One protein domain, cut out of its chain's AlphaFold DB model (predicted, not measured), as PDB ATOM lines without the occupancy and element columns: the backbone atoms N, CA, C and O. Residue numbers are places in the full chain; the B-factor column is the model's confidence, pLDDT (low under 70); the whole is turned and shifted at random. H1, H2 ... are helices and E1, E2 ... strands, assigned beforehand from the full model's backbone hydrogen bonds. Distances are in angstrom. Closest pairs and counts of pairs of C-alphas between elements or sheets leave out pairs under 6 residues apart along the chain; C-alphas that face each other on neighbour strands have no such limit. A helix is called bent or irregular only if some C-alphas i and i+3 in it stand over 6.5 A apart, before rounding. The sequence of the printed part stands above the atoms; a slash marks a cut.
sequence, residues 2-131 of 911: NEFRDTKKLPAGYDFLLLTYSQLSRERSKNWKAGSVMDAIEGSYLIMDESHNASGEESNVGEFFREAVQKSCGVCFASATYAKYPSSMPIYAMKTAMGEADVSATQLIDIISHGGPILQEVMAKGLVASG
ATOM      1  N   ASN A   2      63.292 -21.927  11.922       80.56
ATOM      2  CA  ASN A   2      63.041 -22.031  13.373       80.56
ATOM      3  C   ASN A   2      63.518 -20.773  14.113       80.56
ATOM      4  O   ASN A   2      62.748 -20.165  14.837       80.56
ATOM      5  N   GLU A   3      64.716 -20.285  13.790       82.25
ATOM      6  CA  GLU A   3      65.224 -19.011  14.311       82.25
ATOM      7  C   GLU A   3      64.297 -17.823  14.001       82.25
ATOM      8  O   GLU A   3      63.959 -17.067  14.901       82.25
ATOM      9  N   PHE A   4      63.790 -17.701  12.766       83.31
ATOM     10  CA  PHE A   4      62.802 -16.670  12.404       83.31
ATOM     11  C   PHE A   4      61.484 -16.811  13.184       83.31
ATOM     12  O   PHE A   4      60.885 -15.814  13.572       83.31
ATOM     13  N   ARG A   5      61.015 -18.042  13.430       82.00
ATOM     14  CA  ARG A   5      59.814 -18.296  14.239       82.00
ATOM     15  C   ARG A   5      59.995 -17.793  15.667       82.00
ATOM     16  O   ARG A   5      59.092 -17.151  16.194       82.00
ATOM     17  N   ASP A   6      61.142 -18.106  16.256       82.06
ATOM     18  CA  ASP A   6      61.384 -17.932  17.684       82.06
ATOM     19  C   ASP A   6      61.828 -16.488  18.000       82.06
ATOM     20  O   ASP A   6      61.377 -15.901  18.979       82.06
ATOM     21  N   THR A   7      62.639 -15.875  17.129       80.81
ATOM     22  CA  THR A   7      63.141 -14.494  17.289       80.81
ATOM     23  C   THR A   7      62.252 -13.436  16.640       80.81
ATOM     24  O   THR A   7      62.358 -12.258  16.978       80.81
ATOM     25  N   LYS A   8      61.403 -13.840  15.684       78.12
ATOM     26  CA  LYS A   8      60.597 -12.952  14.829       78.12
ATOM     27  C   LYS A   8      61.420 -11.914  14.059       78.12
ATOM     28  O   LYS A   8      60.895 -10.884  13.650       78.12
ATOM     29  N   LYS A   9      62.707 -12.189  13.849       79.81
ATOM     30  CA  LYS A   9      63.624 -11.382  13.044       79.81
ATOM     31  C   LYS A   9      64.253 -12.254  11.972       79.81
ATOM     32  O   LYS A   9      64.436 -13.456  12.171       79.81
ATOM     33  N   LEU A  10      64.551 -11.651  10.820       82.06
ATOM     34  CA  LEU A  10      65.321 -12.321   9.773       82.06
ATOM     35  C   LEU A  10      66.660 -12.799  10.364       82.06
ATOM     36  O   LEU A  10      67.337 -11.999  11.012       82.06
ATOM     37  N   PRO A  11      67.024 -14.085  10.190       83.69
ATOM     38  CA  PRO A  11      68.315 -14.596  10.635       83.69
ATOM     39  C   PRO A  11      69.473 -13.821  10.008       83.69
ATOM     40  O   PRO A  11      69.362 -13.337   8.878       83.69
ATOM     41  N   ALA A  12      70.598 -13.742  10.718       81.44
ATOM     42  CA  ALA A  12      71.791 -13.077  10.206       81.44
ATOM     43  C   ALA A  12      72.247 -13.702   8.871       81.44
ATOM     44  O   ALA A  12      72.289 -14.925   8.731       81.44
ATOM     45  N   GLY A  13      72.585 -12.857   7.890       86.69
ATOM     46  CA  GLY A  13      73.014 -13.282   6.550       86.69
ATOM     47  C   GLY A  13      71.892 -13.462   5.518       86.69
ATOM     48  O   GLY A  13      72.170 -13.924   4.415       86.69
ATOM     49  N   TYR A  14      70.645 -13.105   5.847       85.69
ATOM     50  CA  TYR A  14      69.521 -13.115   4.906       85.69
ATOM     51  C   TYR A  14      68.884 -11.731   4.770       85.69
ATOM     52  O   TYR A  14      68.472 -11.138   5.764       85.69
ATOM     53  N   ASP A  15      68.712 -11.275   3.528       86.25
ATOM     54  CA  ASP A  15      68.195  -9.929   3.230       86.25
ATOM     55  C   ASP A  15      66.699  -9.893   2.880       86.25
ATOM     56  O   ASP A  15      66.082  -8.829   2.877       86.25
ATOM     57  N   PHE A  16      66.084 -11.039   2.559       88.56
ATOM     58  CA  PHE A  16      64.681 -11.092   2.142       88.56
ATOM     59  C   PHE A  16      63.974 -12.392   2.541       88.56
ATOM     60  O   PHE A  16      64.586 -13.441   2.747       88.56
ATOM     61  N   LEU A  17      62.642 -12.322   2.607       88.56
ATOM     62  CA  LEU A  17      61.747 -13.437   2.907       88.56
ATOM     63  C   LEU A  17      60.782 -13.665   1.737       88.56
ATOM     64  O   LEU A  17      60.055 -12.756   1.347       88.56
ATOM     65  N   LEU A  18      60.731 -14.893   1.209       90.06
ATOM     66  CA  LEU A  18      59.760 -15.292   0.183       90.06
ATOM     67  C   LEU A  18      58.655 -16.154   0.788       90.06
ATOM     68  O   LEU A  18      58.917 -17.152   1.464       90.06
ATOM     69  N   LEU A  19      57.408 -15.783   0.508       88.38
ATOM     70  CA  LEU A  19      56.210 -16.463   0.991       88.38
ATOM     71  C   LEU A  19      55.167 -16.540  -0.122       88.38
ATOM     72  O   LEU A  19      55.152 -15.722  -1.036       88.38
ATOM     73  N   THR A  20      54.255 -17.503  -0.014       88.19
ATOM     74  CA  THR A  20      53.059 -17.560  -0.865       88.19
ATOM     75  C   THR A  20      51.832 -17.100  -0.082       88.19
ATOM     76  O   THR A  20      51.714 -17.390   1.109       88.19
ATOM     77  N   TYR A  21      50.854 -16.473  -0.747       86.69
ATOM     78  CA  TYR A  21      49.583 -16.069  -0.119       86.69
ATOM     79  C   TYR A  21      48.907 -17.208   0.663       86.69
ATOM     80  O   TYR A  21      48.396 -17.013   1.764       86.69
ATOM     81  N   SER A  22      48.966 -18.434   0.135       83.56
ATOM     82  CA  SER A  22      48.404 -19.632   0.772       83.56
ATOM     83  C   SER A  22      49.044 -19.993   2.117       83.56
ATOM     84  O   SER A  22      48.400 -20.644   2.935       83.56
ATOM     85  N   GLN A  23      50.285 -19.577   2.381       86.00
ATOM     86  CA  GLN A  23      50.929 -19.783   3.682       86.00
ATOM     87  C   GLN A  23      50.375 -18.841   4.763       86.00
ATOM     88  O   GLN A  23      50.594 -19.091   5.949       86.00
ATOM     89  N   LEU A  24      49.643 -17.796   4.365       86.06
ATOM     90  CA  LEU A  24      49.063 -16.767   5.231       86.06
ATOM     91  C   LEU A  24      47.527 -16.841   5.301       86.06
ATOM     92  O   LEU A  24      46.901 -16.002   5.933       86.06
ATOM     93  N   SER A  25      46.900 -17.854   4.693       80.25
ATOM     94  CA  SER A  25      45.434 -17.950   4.595       80.25
ATOM     95  C   SER A  25      44.719 -18.396   5.872       80.25
ATOM     96  O   SER A  25      43.497 -18.268   5.975       80.25
ATOM     97  N   ARG A  26      45.453 -18.938   6.848       80.56
ATOM     98  CA  ARG A  26      44.908 -19.321   8.158       80.56
ATOM     99  C   ARG A  26      44.808 -18.108   9.077       80.56
ATOM    100  O   ARG A  26      45.645 -17.216   9.000       80.56
ATOM    101  N   GLU A  27      43.830 -18.148   9.980       77.62
ATOM    102  CA  GLU A  27      43.634 -17.160  11.047       77.62
ATOM    103  C   GLU A  27      44.963 -16.857  11.762       77.62
ATOM    104  O   GLU A  27      45.688 -17.784  12.138       77.62
ATOM    105  N   ARG A  28      45.289 -15.569  11.941       76.75
ATOM    106  CA  ARG A  28      46.595 -15.115  12.453       76.75
ATOM    107  C   ARG A  28      46.950 -15.751  13.798       76.75
ATOM    108  O   ARG A  28      48.078 -16.201  13.976       76.75
ATOM    109  N   SER A  29      45.974 -15.869  14.699       77.50
ATOM    110  CA  SER A  29      46.112 -16.510  16.018       77.50
ATOM    111  C   SER A  29      46.595 -17.968  15.939       77.50
ATOM    112  O   SER A  29      47.283 -18.451  16.833       77.50
ATOM    113  N   LYS A  30      46.277 -18.667  14.841       82.19
ATOM    114  CA  LYS A  30      46.619 -20.076  14.582       82.19
ATOM    115  C   LYS A  30      47.757 -20.235  13.572       82.19
ATOM    116  O   LYS A  30      48.067 -21.357  13.163       82.19
ATOM    117  N   ASN A  31      48.365 -19.135  13.132       84.88
ATOM    118  CA  ASN A  31      49.394 -19.130  12.104       84.88
ATOM    119  C   ASN A  31      50.632 -18.369  12.576       84.88
ATOM    120  O   ASN A  31      50.753 -17.160  12.381       84.88
ATOM    121  N   TRP A  32      51.596 -19.108  13.132       84.31
ATOM    122  CA  TRP A  32      52.848 -18.526  13.618       84.31
ATOM    123  C   TRP A  32      53.572 -17.708  12.540       84.31
ATOM    124  O   TRP A  32      54.143 -16.675  12.862       84.31
ATOM    125  N   LYS A  33      53.503 -18.118  11.260       87.12
ATOM    126  CA  LYS A  33      54.147 -17.387  10.158       87.12
ATOM    127  C   LYS A  33      53.550 -15.996  10.007       87.12
ATOM    128  O   LYS A  33      54.295 -15.039   9.871       87.12
ATOM    129  N   ALA A  34      52.224 -15.882  10.062       85.31
ATOM    130  CA  ALA A  34      51.553 -14.590   9.978       85.31
ATOM    131  C   ALA A  34      51.935 -13.690  11.168       85.31
ATOM    132  O   ALA A  34      52.243 -12.519  10.980       85.31
ATOM    133  N   GLY A  35      51.987 -14.246  12.381       83.88
ATOM    134  CA  GLY A  35      52.465 -13.518  13.561       83.88
ATOM    135  C   GLY A  35      53.898 -13.000  13.398       83.88
ATOM    136  O   GLY A  35      54.119 -11.796  13.477       83.88
ATOM    137  N   SER A  36      54.852 -13.888  13.107       86.00
ATOM    138  CA  SER A  36      56.270 -13.531  12.969       86.00
ATOM    139  C   SER A  36      56.528 -12.558  11.817       86.00
ATOM    140  O   SER A  36      57.339 -11.653  11.964       86.00
ATOM    141  N   VAL A  37      55.840 -12.709  10.679       88.12
ATOM    142  CA  VAL A  37      55.992 -11.786   9.542       88.12
ATOM    143  C   VAL A  37      55.474 -10.398   9.893       88.12
ATOM    144  O   VAL A  37      56.140  -9.427   9.569       88.12
ATOM    145  N   MET A  38      54.332 -10.285  10.575       87.19
ATOM    146  CA  MET A  38      53.792  -8.981  10.973       87.19
ATOM    147  C   MET A  38      54.681  -8.220  11.945       87.19
ATOM    148  O   MET A  38      54.732  -6.996  11.883       87.19
ATOM    149  N   ASP A  39      55.361  -8.936  12.832       83.62
ATOM    150  CA  ASP A  39      56.289  -8.320  13.777       83.62
ATOM    151  C   ASP A  39      57.597  -7.910  13.069       83.62
ATOM    152  O   ASP A  39      58.229  -6.935  13.460       83.62
ATOM    153  N   ALA A  40      57.975  -8.608  11.990       85.56
ATOM    154  CA  ALA A  40      59.166  -8.311  11.192       85.56
ATOM    155  C   ALA A  40      58.943  -7.277  10.070       85.56
ATOM    156  O   ALA A  40      59.911  -6.775   9.502       85.56
ATOM    157  N   ILE A  41      57.692  -6.991   9.686       87.81
ATOM    158  CA  ILE A  41      57.400  -6.186   8.489       87.81
ATOM    159  C   ILE A  41      57.598  -4.683   8.699       87.81
ATOM    160  O   ILE A  41      57.757  -3.941   7.729       87.81
ATOM    161  N   GLU A  42      57.580  -4.228   9.950       85.75
ATOM    162  CA  GLU A  42      57.787  -2.823  10.281       85.75
ATOM    163  C   GLU A  42      59.178  -2.373   9.808       85.75
ATOM    164  O   GLU A  42      60.191  -2.999  10.114       85.75
ATOM    165  N   GLY A  43      59.222  -1.326   8.979       81.56
ATOM    166  CA  GLY A  43      60.462  -0.844   8.355       81.56
ATOM    167  C   GLY A  43      60.942  -1.628   7.120       81.56
ATOM    168  O   GLY A  43      61.899  -1.201   6.478       81.56
ATOM    169  N   SER A  44      60.271  -2.719   6.737       88.94
ATOM    170  CA  SER A  44      60.629  -3.538   5.570       88.94
ATOM    171  C   SER A  44      59.921  -3.091   4.285       88.94
ATOM    172  O   SER A  44      58.801  -2.570   4.324       88.94
ATOM    173  N   TYR A  45      60.548  -3.351   3.130       91.38
ATOM    174  CA  TYR A  45      59.912  -3.217   1.817       91.38
ATOM    175  C   TYR A  45      59.110  -4.473   1.480       91.38
ATOM    176  O   TYR A  45      59.617  -5.591   1.576       91.38
ATOM    177  N   LEU A  46      57.868  -4.292   1.041       92.56
ATOM    178  CA  LEU A  46      56.987  -5.384   0.649       92.56
ATOM    179  C   LEU A  46      56.844  -5.439  -0.875       92.56
ATOM    180  O   LEU A  46      56.426  -4.469  -1.503       92.56
ATOM    181  N   ILE A  47      57.141  -6.588  -1.479       92.94
ATOM    182  CA  ILE A  47      56.929  -6.831  -2.911       92.94
ATOM    183  C   ILE A  47      55.805  -7.850  -3.060       92.94
ATOM    184  O   ILE A  47      55.886  -8.961  -2.536       92.94
ATOM    185  N   MET A  48      54.743  -7.461  -3.760       91.06
ATOM    186  CA  MET A  48      53.535  -8.263  -3.924       91.06
ATOM    187  C   MET A  48      53.350  -8.624  -5.393       91.06
ATOM    188  O   MET A  48      52.851  -7.811  -6.168       91.06
ATOM    189  N   ASP A  49      53.744  -9.842  -5.761       88.38
ATOM    190  CA  ASP A  49      53.435 -10.419  -7.072       88.38
ATOM    191  C   ASP A  49      51.994 -10.937  -7.107       88.38
ATOM    192  O   ASP A  49      51.529 -11.533  -6.140       88.38
ATOM    193  N   GLU A  50      51.278 -10.698  -8.201       82.50
ATOM    194  CA  GLU A  50      49.833 -10.925  -8.324       82.50
ATOM    195  C   GLU A  50      49.036 -10.315  -7.151       82.50
ATOM    196  O   GLU A  50      48.162 -10.957  -6.550       82.50
ATOM    197  N   SER A  51      49.338  -9.047  -6.829       86.44
ATOM    198  CA  SER A  51      48.857  -8.334  -5.631       86.44
ATOM    199  C   SER A  51      47.334  -8.287  -5.471       86.44
ATOM    200  O   SER A  51      46.835  -8.094  -4.364       86.44
ATOM    201  N   HIS A  52      46.574  -8.509  -6.545       78.69
ATOM    202  CA  HIS A  52      45.114  -8.608  -6.503       78.69
ATOM    203  C   HIS A  52      44.602  -9.822  -5.704       78.69
ATOM    204  O   HIS A  52      43.438  -9.850  -5.329       78.69
ATOM    205  N   ASN A  53      45.436 -10.826  -5.416       78.50
ATOM    206  CA  ASN A  53      45.056 -11.942  -4.539       78.50
ATOM    207  C   ASN A  53      45.043 -11.556  -3.050       78.50
ATOM    208  O   ASN A  53      44.556 -12.317  -2.214       78.50
ATOM    209  N   ALA A  54      45.578 -10.381  -2.711       76.50
ATOM    210  CA  ALA A  54      45.732  -9.898  -1.346       76.50
ATOM    211  C   ALA A  54      44.585  -8.992  -0.871       76.50
ATOM    212  O   ALA A  54      44.713  -8.342   0.160       76.50
ATOM    213  N   SER A  55      43.490  -8.889  -1.626       63.78
ATOM    214  CA  SER A  55      42.518  -7.804  -1.465       63.78
ATOM    215  C   SER A  55      41.127  -8.212  -0.970       63.78
ATOM    216  O   SER A  55      40.248  -7.363  -0.860       63.78
ATOM    217  N   GLY A  56      40.898  -9.490  -0.650       64.25
ATOM    218  CA  GLY A  56      39.592  -9.942  -0.162       64.25
ATOM    219  C   GLY A  56      39.235  -9.309   1.189       64.25
ATOM    220  O   GLY A  56      39.949  -9.529   2.169       64.25
ATOM    221  N   GLU A  57      38.129  -8.560   1.257       57.66
ATOM    222  CA  GLU A  57      37.686  -7.838   2.465       57.66
ATOM    223  C   GLU A  57      37.514  -8.766   3.677       57.66
ATOM    224  O   GLU A  57      38.094  -8.495   4.728       57.66
ATOM    225  N   GLU A  58      36.846  -9.907   3.494       57.12
ATOM    226  CA  GLU A  58      36.586 -10.913   4.543       57.12
ATOM    227  C   GLU A  58      37.629 -12.046   4.590       57.12
ATOM    228  O   GLU A  58      37.475 -13.029   5.316       57.12
ATOM    229  N   SER A  59      38.692 -11.959   3.787       76.88
ATOM    230  CA  SER A  59      39.716 -13.005   3.757       76.88
ATOM    231  C   SER A  59      40.800 -12.743   4.803       76.88
ATOM    232  O   SER A  59      41.315 -11.630   4.885       76.88
ATOM    233  N   ASN A  60      41.232 -13.786   5.522       80.69
ATOM    234  CA  ASN A  60      42.388 -13.706   6.435       80.69
ATOM    235  C   ASN A  60      43.634 -13.137   5.732       80.69
ATOM    236  O   ASN A  60      44.415 -12.399   6.325       80.69
ATOM    237  N   VAL A  61      43.807 -13.477   4.448       83.06
ATOM    238  CA  VAL A  61      44.893 -12.957   3.608       83.06
ATOM    239  C   VAL A  61      44.749 -11.447   3.427       83.06
ATOM    240  O   VAL A  61      45.717 -10.721   3.609       83.06
ATOM    241  N   GLY A  62      43.557 -10.957   3.095       82.88
ATOM    242  CA  GLY A  62      43.330  -9.530   2.888       82.88
ATOM    243  C   GLY A  62      43.424  -8.708   4.166       82.88
ATOM    244  O   GLY A  62      44.013  -7.633   4.144       82.88
ATOM    245  N   GLU A  63      42.921  -9.219   5.291       82.56
ATOM    246  CA  GLU A  63      43.113  -8.583   6.599       82.56
ATOM    247  C   GLU A  63      44.599  -8.454   6.938       82.56
ATOM    248  O   GLU A  63      45.069  -7.360   7.255       82.56
ATOM    249  N   PHE A  64      45.352  -9.543   6.763       88.12
ATOM    250  CA  PHE A  64      46.797  -9.541   6.931       88.12
ATOM    251  C   PHE A  64      47.463  -8.493   6.030       88.12
ATOM    252  O   PHE A  64      48.221  -7.659   6.509       88.12
ATOM    253  N   PHE A  65      47.187  -8.489   4.726       88.88
ATOM    254  CA  PHE A  65      47.895  -7.586   3.821       88.88
ATOM    255  C   PHE A  65      47.515  -6.110   4.004       88.88
ATOM    256  O   PHE A  65      48.370  -5.262   3.776       88.88
ATOM    257  N   ARG A  66      46.311  -5.782   4.493       86.56
ATOM    258  CA  ARG A  66      45.952  -4.395   4.853       86.56
ATOM    259  C   ARG A  66      46.832  -3.849   5.980       86.56
ATOM    260  O   ARG A  66      47.399  -2.770   5.836       86.56
ATOM    261  N   GLU A  67      46.999  -4.603   7.067       87.75
ATOM    262  CA  GLU A  67      47.877  -4.192   8.175       87.75
ATOM    263  C   GLU A  67      49.361  -4.231   7.761       87.75
ATOM    264  O   GLU A  67      50.123  -3.324   8.098       87.75
ATOM    265  N   ALA A  68      49.775  -5.227   6.973       89.50
ATOM    266  CA  ALA A  68      51.151  -5.347   6.492       89.50
ATOM    267  C   ALA A  68      51.557  -4.181   5.574       89.50
ATOM    268  O   ALA A  68      52.626  -3.599   5.755       89.50
ATOM    269  N   VAL A  69      50.696  -3.789   4.628       91.00
ATOM    270  CA  VAL A  69      50.913  -2.615   3.765       91.00
ATOM    271  C   VAL A  69      51.014  -1.344   4.605       91.00
ATOM    272  O   VAL A  69      51.901  -0.526   4.363       91.00
ATOM    273  N   GLN A  70      50.171  -1.201   5.632       88.44
ATOM    274  CA  GLN A  70      50.207  -0.049   6.531       88.44
ATOM    275  C   GLN A  70      51.525   0.047   7.322       88.44
ATOM    276  O   GLN A  70      52.084   1.138   7.421       88.44
ATOM    277  N   LYS A  71      52.035  -1.078   7.847       90.00
ATOM    278  CA  LYS A  71      53.278  -1.141   8.647       90.00
ATOM    279  C   LYS A  71      54.569  -1.103   7.825       90.00
ATOM    280  O   LYS A  71      55.606  -0.681   8.331       90.00
ATOM    281  N   SER A  72      54.528  -1.562   6.576       91.50
ATOM    282  CA  SER A  72      55.698  -1.568   5.689       91.50
ATOM    283  C   SER A  72      56.208  -0.151   5.389       91.50
ATOM    284  O   SER A  72      55.427   0.809   5.343       91.50
ATOM    285  N   CYS A  73      57.514  -0.001   5.139       90.69
ATOM    286  CA  CYS A  73      58.087   1.297   4.767       90.69
ATOM    287  C   CYS A  73      57.691   1.688   3.332       90.69
ATOM    288  O   CYS A  73      57.225   2.804   3.099       90.69
ATOM    289  N   GLY A  74      57.743   0.735   2.401       90.69
ATOM    290  CA  GLY A  74      57.334   0.898   1.009       90.69
ATOM    291  C   GLY A  74      56.779  -0.397   0.427       90.69
ATOM    292  O   GLY A  74      57.091  -1.490   0.904       90.69
ATOM    293  N   VAL A  75      55.953  -0.271  -0.614       92.75
ATOM    294  CA  VAL A  75      55.297  -1.413  -1.258       92.75
ATOM    295  C   VAL A  75      55.438  -1.329  -2.770       92.75
ATOM    296  O   VAL A  75      55.184  -0.284  -3.364       92.75
ATOM    297  N   CYS A  76      55.801  -2.444  -3.397       92.81
ATOM    298  CA  CYS A  76      55.707  -2.637  -4.835       92.81
ATOM    299  C   CYS A  76      54.546  -3.590  -5.130       92.81
ATOM    300  O   CYS A  76      54.577  -4.760  -4.738       92.81
ATOM    301  N   PHE A  77      53.526  -3.090  -5.822       91.31
ATOM    302  CA  PHE A  77      52.402  -3.895  -6.284       91.31
ATOM    303  C   PHE A  77      52.618  -4.314  -7.742       91.31
ATOM    304  O   PHE A  77      52.608  -3.471  -8.637       91.31
ATOM    305  N   ALA A  78      52.775  -5.613  -7.993       89.19
ATOM    306  CA  ALA A  78      52.834  -6.176  -9.335       89.19
ATOM    307  C   ALA A  78      51.516  -6.902  -9.639       89.19
ATOM    308  O   ALA A  78      51.232  -7.975  -9.113       89.19
ATOM    309  N   SER A  79      50.673  -6.293 -10.474       83.19
ATOM    310  CA  SER A  79      49.417  -6.894 -10.928       83.19
ATOM    311  C   SER A  79      48.977  -6.269 -12.245       83.19
ATOM    312  O   SER A  79      48.852  -5.050 -12.347       83.19
ATOM    313  N   ALA A  80      48.686  -7.107 -13.241       72.06
ATOM    314  CA  ALA A  80      48.102  -6.659 -14.508       72.06
ATOM    315  C   ALA A  80      46.646  -6.185 -14.350       72.06
ATOM    316  O   ALA A  80      46.115  -5.496 -15.212       72.06
ATOM    317  N   THR A  81      45.988  -6.558 -13.249       72.44
ATOM    318  CA  THR A  81      44.549  -6.355 -13.038       72.44
ATOM    319  C   THR A  81      44.275  -5.712 -11.684       72.44
ATOM    320  O   THR A  81      43.395  -6.156 -10.944       72.44
ATOM    321  N   TYR A  82      45.074  -4.707 -11.309       77.88
ATOM    322  CA  TYR A  82      44.991  -4.087  -9.983       77.88
ATOM    323  C   TYR A  82      43.579  -3.546  -9.686       77.88
ATOM    324  O   TYR A  82      43.075  -3.789  -8.592       77.88
ATOM    325  N   ALA A  83      42.917  -2.930 -10.678       72.94
ATOM    326  CA  ALA A  83      41.584  -2.319 -10.585       72.94
ATOM    327  C   ALA A  83      40.393  -3.246 -10.900       72.94
ATOM    328  O   ALA A  83      39.244  -2.805 -10.879       72.94
ATOM    329  N   LYS A  84      40.632  -4.552 -11.087       71.44
ATOM    330  CA  LYS A  84      39.584  -5.538 -11.413       71.44
ATOM    331  C   LYS A  84      38.454  -5.605 -10.383       71.44
ATOM    332  O   LYS A  84      37.307  -5.827 -10.755       71.44
ATOM    333  N   TYR A  85      38.776  -5.437  -9.103       75.81
ATOM    334  CA  TYR A  85      37.799  -5.457  -8.018       75.81
ATOM    335  C   TYR A  85      37.833  -4.113  -7.283       75.81
ATOM    336  O   TYR A  85      38.849  -3.814  -6.647       75.81
ATOM    337  N   PRO A  86      36.748  -3.315  -7.309       78.00
ATOM    338  CA  PRO A  86      36.684  -2.037  -6.596       78.00
ATOM    339  C   PRO A  86      37.002  -2.159  -5.098       78.00
ATOM    340  O   PRO A  86      37.705  -1.314  -4.552       78.00
ATOM    341  N   SER A  87      36.605  -3.266  -4.458       75.81
ATOM    342  CA  SER A  87      36.937  -3.604  -3.059       75.81
ATOM    343  C   SER A  87      38.440  -3.700  -2.773       75.81
ATOM    344  O   SER A  87      38.874  -3.597  -1.630       75.81
ATOM    345  N   SER A  88      39.267  -3.868  -3.807       79.38
ATOM    346  CA  SER A  88      40.724  -3.908  -3.659       79.38
ATOM    347  C   SER A  88      41.353  -2.525  -3.589       79.38
ATOM    348  O   SER A  88      42.462  -2.386  -3.095       79.38
ATOM    349  N   MET A  89      40.674  -1.493  -4.078       84.81
ATOM    350  CA  MET A  89      41.229  -0.147  -4.243       84.81
ATOM    351  C   MET A  89      41.748   0.487  -2.951       84.81
ATOM    352  O   MET A  89      42.820   1.094  -3.006       84.81
ATOM    353  N   PRO A  90      41.118   0.275  -1.779       86.31
ATOM    354  CA  PRO A  90      41.658   0.774  -0.522       86.31
ATOM    355  C   PRO A  90      43.095   0.316  -0.225       86.31
ATOM    356  O   PRO A  90      43.869   1.117   0.287       86.31
ATOM    357  N   ILE A  91      43.492  -0.921  -0.575       87.25
ATOM    358  CA  ILE A  91      44.858  -1.406  -0.290       87.25
ATOM    359  C   ILE A  91      45.909  -0.682  -1.137       87.25
ATOM    360  O   ILE A  91      46.985  -0.351  -0.646       87.25
ATOM    361  N   TYR A  92      45.583  -0.389  -2.399       88.88
ATOM    362  CA  TYR A  92      46.471   0.341  -3.301       88.88
ATOM    363  C   TYR A  92      46.547   1.817  -2.909       88.88
ATOM    364  O   TYR A  92      47.630   2.403  -2.924       88.88
ATOM    365  N   ALA A  93      45.425   2.417  -2.499       88.31
ATOM    366  CA  ALA A  93      45.368   3.820  -2.093       88.31
ATOM    367  C   ALA A  93      46.272   4.140  -0.889       88.31
ATOM    368  O   ALA A  93      46.792   5.247  -0.809       88.31
ATOM    369  N   MET A  94      46.535   3.180   0.007       87.50
ATOM    370  CA  MET A  94      47.376   3.391   1.200       87.50
ATOM    371  C   MET A  94      48.828   3.800   0.898       87.50
ATOM    372  O   MET A  94      49.446   4.479   1.716       87.50
ATOM    373  N   LYS A  95      49.396   3.354  -0.228       88.88
ATOM    374  CA  LYS A  95      50.825   3.539  -0.564       88.88
ATOM    375  C   LYS A  95      51.058   4.064  -1.984       88.88
ATOM    376  O   LYS A  95      52.185   4.052  -2.464       88.88
ATOM    377  N   THR A  96      50.006   4.522  -2.655       89.50
ATOM    378  CA  THR A  96      50.091   5.149  -3.982       89.50
ATOM    379  C   THR A  96      49.493   6.545  -3.932       89.50
ATOM    380  O   THR A  96      48.755   6.882  -3.004       89.50
ATOM    381  N   ALA A  97      49.748   7.348  -4.964       88.38
ATOM    382  CA  ALA A  97      49.225   8.705  -5.027       88.38
ATOM    383  C   ALA A  97      47.682   8.791  -5.013       88.38
ATOM    384  O   ALA A  97      47.140   9.859  -4.751       88.38
ATOM    385  N   MET A  98      46.961   7.685  -5.241       88.06
ATOM    386  CA  MET A  98      45.497   7.630  -5.115       88.06
ATOM    387  C   MET A  98      45.012   8.002  -3.704       88.06
ATOM    388  O   MET A  98      43.947   8.601  -3.569       88.06
ATOM    389  N   GLY A  99      45.795   7.705  -2.658       86.25
ATOM    390  CA  GLY A  99      45.469   8.081  -1.278       86.25
ATOM    391  C   GLY A  99      45.437   9.591  -1.032       86.25
ATOM    392  O   GLY A  99      44.893  10.041  -0.028       86.25
ATOM    393  N   GLU A 100      45.978  10.393  -1.949       88.06
ATOM    394  CA  GLU A 100      45.961  11.853  -1.854       88.06
ATOM    395  C   GLU A 100      44.612  12.472  -2.250       88.06
ATOM    396  O   GLU A 100      44.406  13.657  -2.001       88.06
ATOM    397  N   ALA A 101      43.680  11.675  -2.792       84.06
ATOM    398  CA  ALA A 101      42.349  12.126  -3.206       84.06
ATOM    399  C   ALA A 101      41.415  12.530  -2.054       84.06
ATOM    400  O   ALA A 101      40.362  13.109  -2.321       84.06
ATOM    401  N   ASP A 102      41.778  12.239  -0.799       81.44
ATOM    402  CA  ASP A 102      40.970  12.545   0.393       81.44
ATOM    403  C   ASP A 102      39.524  12.010   0.277       81.44
ATOM    404  O   ASP A 102      38.518  12.716   0.421       81.44
ATOM    405  N   VAL A 103      39.432  10.726  -0.075       85.06
ATOM    406  CA  VAL A 103      38.185   9.973  -0.254       85.06
ATOM    407  C   VAL A 103      38.202   8.777   0.697       85.06
ATOM    408  O   VAL A 103      39.214   8.083   0.809       85.06
ATOM    409  N   SER A 104      37.089   8.510   1.390       86.12
ATOM    410  CA  SER A 104      37.003   7.338   2.271       86.12
ATOM    411  C   SER A 104      37.076   6.033   1.470       86.12
ATOM    412  O   SER A 104      36.693   5.986   0.303       86.12
ATOM    413  N   ALA A 105      37.480   4.929   2.107       82.69
ATOM    414  CA  ALA A 105      37.501   3.615   1.455       82.69
ATOM    415  C   ALA A 105      36.136   3.240   0.840       82.69
ATOM    416  O   ALA A 105      36.072   2.769  -0.292       82.69
ATOM    417  N   THR A 106      35.037   3.520   1.550       84.75
ATOM    418  CA  THR A 106      33.668   3.259   1.077       84.75
ATOM    419  C   THR A 106      33.285   4.109  -0.133       84.75
ATOM    420  O   THR A 106      32.684   3.600  -1.074       84.75
ATOM    421  N   GLN A 107      33.660   5.389  -0.143       85.62
ATOM    422  CA  GLN A 107      33.425   6.279  -1.279       85.62
ATOM    423  C   GLN A 107      34.277   5.887  -2.484       85.62
ATOM    424  O   GLN A 107      33.790   5.930  -3.606       85.62
ATOM    425  N   LEU A 108      35.526   5.471  -2.265       84.75
ATOM    426  CA  LEU A 108      36.415   5.025  -3.332       84.75
ATOM    427  C   LEU A 108      35.845   3.786  -4.037       84.75
ATOM    428  O   LEU A 108      35.776   3.756  -5.264       84.75
ATOM    429  N   ILE A 109      35.372   2.803  -3.263       83.19
ATOM    430  CA  ILE A 109      34.698   1.608  -3.791       83.19
ATOM    431  C   ILE A 109      33.455   2.009  -4.590       83.19
ATOM    432  O   ILE A 109      33.290   1.555  -5.722       83.19
ATOM    433  N   ASP A 110      32.606   2.880  -4.041       82.81
ATOM    434  CA  ASP A 110      31.380   3.344  -4.697       82.81
ATOM    435  C   ASP A 110      31.662   4.082  -6.016       82.81
ATOM    436  O   ASP A 110      31.041   3.804  -7.043       82.81
ATOM    437  N   ILE A 111      32.623   5.004  -6.011       83.12
ATOM    438  CA  ILE A 111      32.998   5.807  -7.176       83.12
ATOM    439  C   ILE A 111      33.577   4.925  -8.281       83.12
ATOM    440  O   ILE A 111      33.177   5.077  -9.430       83.12
ATOM    441  N   ILE A 112      34.452   3.973  -7.954       79.62
ATOM    442  CA  ILE A 112      35.057   3.067  -8.943       79.62
ATOM    443  C   ILE A 112      34.031   2.064  -9.478       79.62
ATOM    444  O   ILE A 112      34.043   1.757 -10.668       79.62
ATOM    445  N   SER A 113      33.103   1.610  -8.632       77.75
ATOM    446  CA  SER A 113      32.015   0.719  -9.055       77.75
ATOM    447  C   SER A 113      31.071   1.397 -10.054       77.75
ATOM    448  O   SER A 113      30.675   0.767 -11.027       77.75
ATOM    449  N   HIS A 114      30.747   2.680  -9.850       74.06
ATOM    450  CA  HIS A 114      29.871   3.445 -10.748       74.06
ATOM    451  C   HIS A 114      30.602   4.072 -11.942       74.06
ATOM    452  O   HIS A 114      30.009   4.244 -12.999       74.06
ATOM    453  N   GLY A 115      31.871   4.448 -11.776       68.06
ATOM    454  CA  GLY A 115      32.672   5.088 -12.821       68.06
ATOM    455  C   GLY A 115      33.144   4.121 -13.906       68.06
ATOM    456  O   GLY A 115      33.572   4.562 -14.973       68.06
ATOM    457  N   GLY A 116      33.057   2.815 -13.636       71.00
ATOM    458  CA  GLY A 116      33.293   1.760 -14.609       71.00
ATOM    459  C   GLY A 116      34.677   1.831 -15.273       71.00
ATOM    460  O   GLY A 116      35.631   2.368 -14.701       71.00
ATOM    461  N   PRO A 117      34.797   1.288 -16.494       69.12
ATOM    462  CA  PRO A 117      36.033   1.297 -17.277       69.12
ATOM    463  C   PRO A 117      36.657   2.685 -17.509       69.12
ATOM    464  O   PRO A 117      37.878   2.816 -17.460       69.12
ATOM    465  N   ILE A 118      35.843   3.729 -17.716       71.50
ATOM    466  CA  ILE A 118      36.323   5.099 -17.992       71.50
ATOM    467  C   ILE A 118      37.126   5.634 -16.810       71.50
ATOM    468  O   ILE A 118      38.223   6.171 -16.961       71.50
ATOM    469  N   LEU A 119      36.596   5.468 -15.599       78.88
ATOM    470  CA  LEU A 119      37.300   5.930 -14.416       78.88
ATOM    471  C   LEU A 119      38.556   5.093 -14.141       78.88
ATOM    472  O   LEU A 119      39.570   5.652 -13.728       78.88
ATOM    473  N   GLN A 120      38.515   3.778 -14.388       78.06
ATOM    474  CA  GLN A 120      39.699   2.915 -14.280       78.06
ATOM    475  C   GLN A 120      40.831   3.406 -15.189       78.06
ATOM    476  O   GLN A 120      41.973   3.520 -14.741       78.06
ATOM    477  N   GLU A 121      40.498   3.798 -16.417       75.00
ATOM    478  CA  GLU A 121      41.430   4.388 -17.371       75.00
ATOM    479  C   GLU A 121      42.037   5.706 -16.865       75.00
ATOM    480  O   GLU A 121      43.262   5.875 -16.868       75.00
ATOM    481  N   VAL A 122      41.196   6.640 -16.403       79.06
ATOM    482  CA  VAL A 122      41.660   7.930 -15.872       79.06
ATOM    483  C   VAL A 122      42.567   7.727 -14.661       79.06
ATOM    484  O   VAL A 122      43.608   8.375 -14.555       79.06
ATOM    485  N   MET A 123      42.212   6.803 -13.767       84.81
ATOM    486  CA  MET A 123      43.036   6.478 -12.606       84.81
ATOM    487  C   MET A 123      44.386   5.894 -13.018       84.81
ATOM    488  O   MET A 123      45.409   6.313 -12.482       84.81
ATOM    489  N   ALA A 124      44.417   4.963 -13.974       82.94
ATOM    490  CA  ALA A 124      45.667   4.393 -14.466       82.94
ATOM    491  C   ALA A 124      46.572   5.481 -15.070       82.94
ATOM    492  O   ALA A 124      47.751   5.564 -14.725       82.94
ATOM    493  N   LYS A 125      46.016   6.374 -15.903       82.19
ATOM    494  CA  LYS A 125      46.738   7.536 -16.457       82.19
ATOM    495  C   LYS A 125      47.262   8.456 -15.346       82.19
ATOM    496  O   LYS A 125      48.427   8.843 -15.383       82.19
ATOM    497  N   GLY A 126      46.441   8.752 -14.336       85.38
ATOM    498  CA  GLY A 126      46.822   9.575 -13.185       85.38
ATOM    499  C   GLY A 126      47.947   8.964 -12.343       85.38
ATOM    500  O   GLY A 126      48.859   9.680 -11.937       85.38
ATOM    501  N   LEU A 127      47.924   7.646 -12.120       88.19
ATOM    502  CA  LEU A 127      48.967   6.928 -11.374       88.19
ATOM    503  C   LEU A 127      50.294   6.870 -12.138       88.19
ATOM    504  O   LEU A 127      51.357   6.948 -11.525       88.19
ATOM    505  N   VAL A 128      50.245   6.730 -13.466       88.44
ATOM    506  CA  VAL A 128      51.444   6.787 -14.315       88.44
ATOM    507  C   VAL A 128      52.025   8.201 -14.315       88.44
ATOM    508  O   VAL A 128      53.224   8.365 -14.114       88.44
ATOM    509  N   ALA A 129      51.179   9.225 -14.466       85.38
ATOM    510  CA  ALA A 129      51.604  10.625 -14.452       85.38
ATOM    511  C   ALA A 129      52.220  11.051 -13.108       85.38
ATOM    512  O   ALA A 129      53.151  11.851 -13.093       85.38
ATOM    513  N   SER A 130      51.746  10.499 -11.985       86.50
ATOM    514  CA  SER A 130      52.319  10.750 -10.655       86.50
ATOM    515  C   SER A 130      53.564   9.909 -10.340       86.50
ATOM    516  O   SER A 130      54.083   9.983  -9.227       86.50
ATOM    517  N   GLY A 131      54.026   9.063 -11.268       87.75
ATOM    518  CA  GLY A 131      55.151   8.148 -11.050       87.75
ATOM    519  C   GLY A 131      54.853   6.990 -10.086       87.75
ATOM    520  O   GLY A 131      55.755   6.226  -9.753       87.75
TER     521      GLY A 131
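This is residues 2 to 131 of the 911 residues of an uncharacterized protein of Prevotella pectinovora (UniProt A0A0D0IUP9). What is the main shape? Three helices, H3, H5 and H6, run the same way side by side in a loose row, and a two-strand ribbon, E1 and E2, lies next to H5. H1 packs on H3 at one end of the row, H2 packs on residues 60 to 64 of H5, and the sharply bent H8 makes a V at the other end, with its arm H8a packed on H6. What makes it up? The printed part has 130 residues, with eight named helices and two named strands in the order H1 H2 H3 E1 H4 H5 E2 H6 H7 H8 along the chain; the class is mostly helix, and E1 and E2 are parallel. It is compact, with a radius of gyration of the C-alphas of 15.9 A, but elongated, spanning 49 by 29 by 25 A.

Where are the strands? E1 is residues 45 to 49, 13.1 A long, from C-alpha 45 at (59.912, -3.217, 1.817); E2 is residues 74 to 78, 13.3 A. Where are the helices? H1 is residues 2 to 7, from C-alpha 2 at (63.041, -22.031, 13.373), H2 21 to 24, H3 32 to 40, H4 51 to 54, H5 60 to 71, 16.8 A long, H6 86 to 93 and H7 97 to 101. H6 is only just irregular, with C-alphas 87 and 90 6.9 A apart. Is H8 straight? H8, residues 105 to 129, was assigned as one helix by its hydrogen bonds but is bent, with C-alphas 114 and 117 9.2 A apart; its arms are H8a, 105 to 114, 14.4 A, and H8b, 117 to 129, 18.4 A.

What pairs the strands? N 46 and O 74 are within hydrogen-bond range at 2.9 A. E1, H4 H5, E2 form a strand-helix-strand unit, two parallel neighbour strands with helices between, its crossover right-handed. What is near H5? With residues 61 to 65 alone it touches H4, closest C-alphas Ala 54 and Gly 62, 4.9 A; with 60 to 64 alone it touches H2, Leu 24 and Val 61, 5.9 A. What lies farther out? H1 touches H3, C-alphas of Arg 5 and Ser 36 at 6.1 A. H6 touches H8a, Pro 86 and Ile 109 at 5.0 A, and H7 only just touches H8b, with 3 pairs within 8 A, the closest Ala 97 and Leu 127. Are the helix backbones complete? Every O i to N i+4 pair is within range in H1, H3, H5, H8a and H8b, against 1 of 4 in H6 and 0 of 1 in H7, where O i to N i+3 gives 4 of 5 and 2 of 2; H2 and H4 are too short for such a pair.

How large is it? The two C-alphas farthest apart, of Ala 12 and His 114, are 49.7 A apart. Is anything cut or uncertain? The printed part has no cut, and H1 to H2 is a long link. Residues 55 to 58, 115 and 117 have pLDDT under 70.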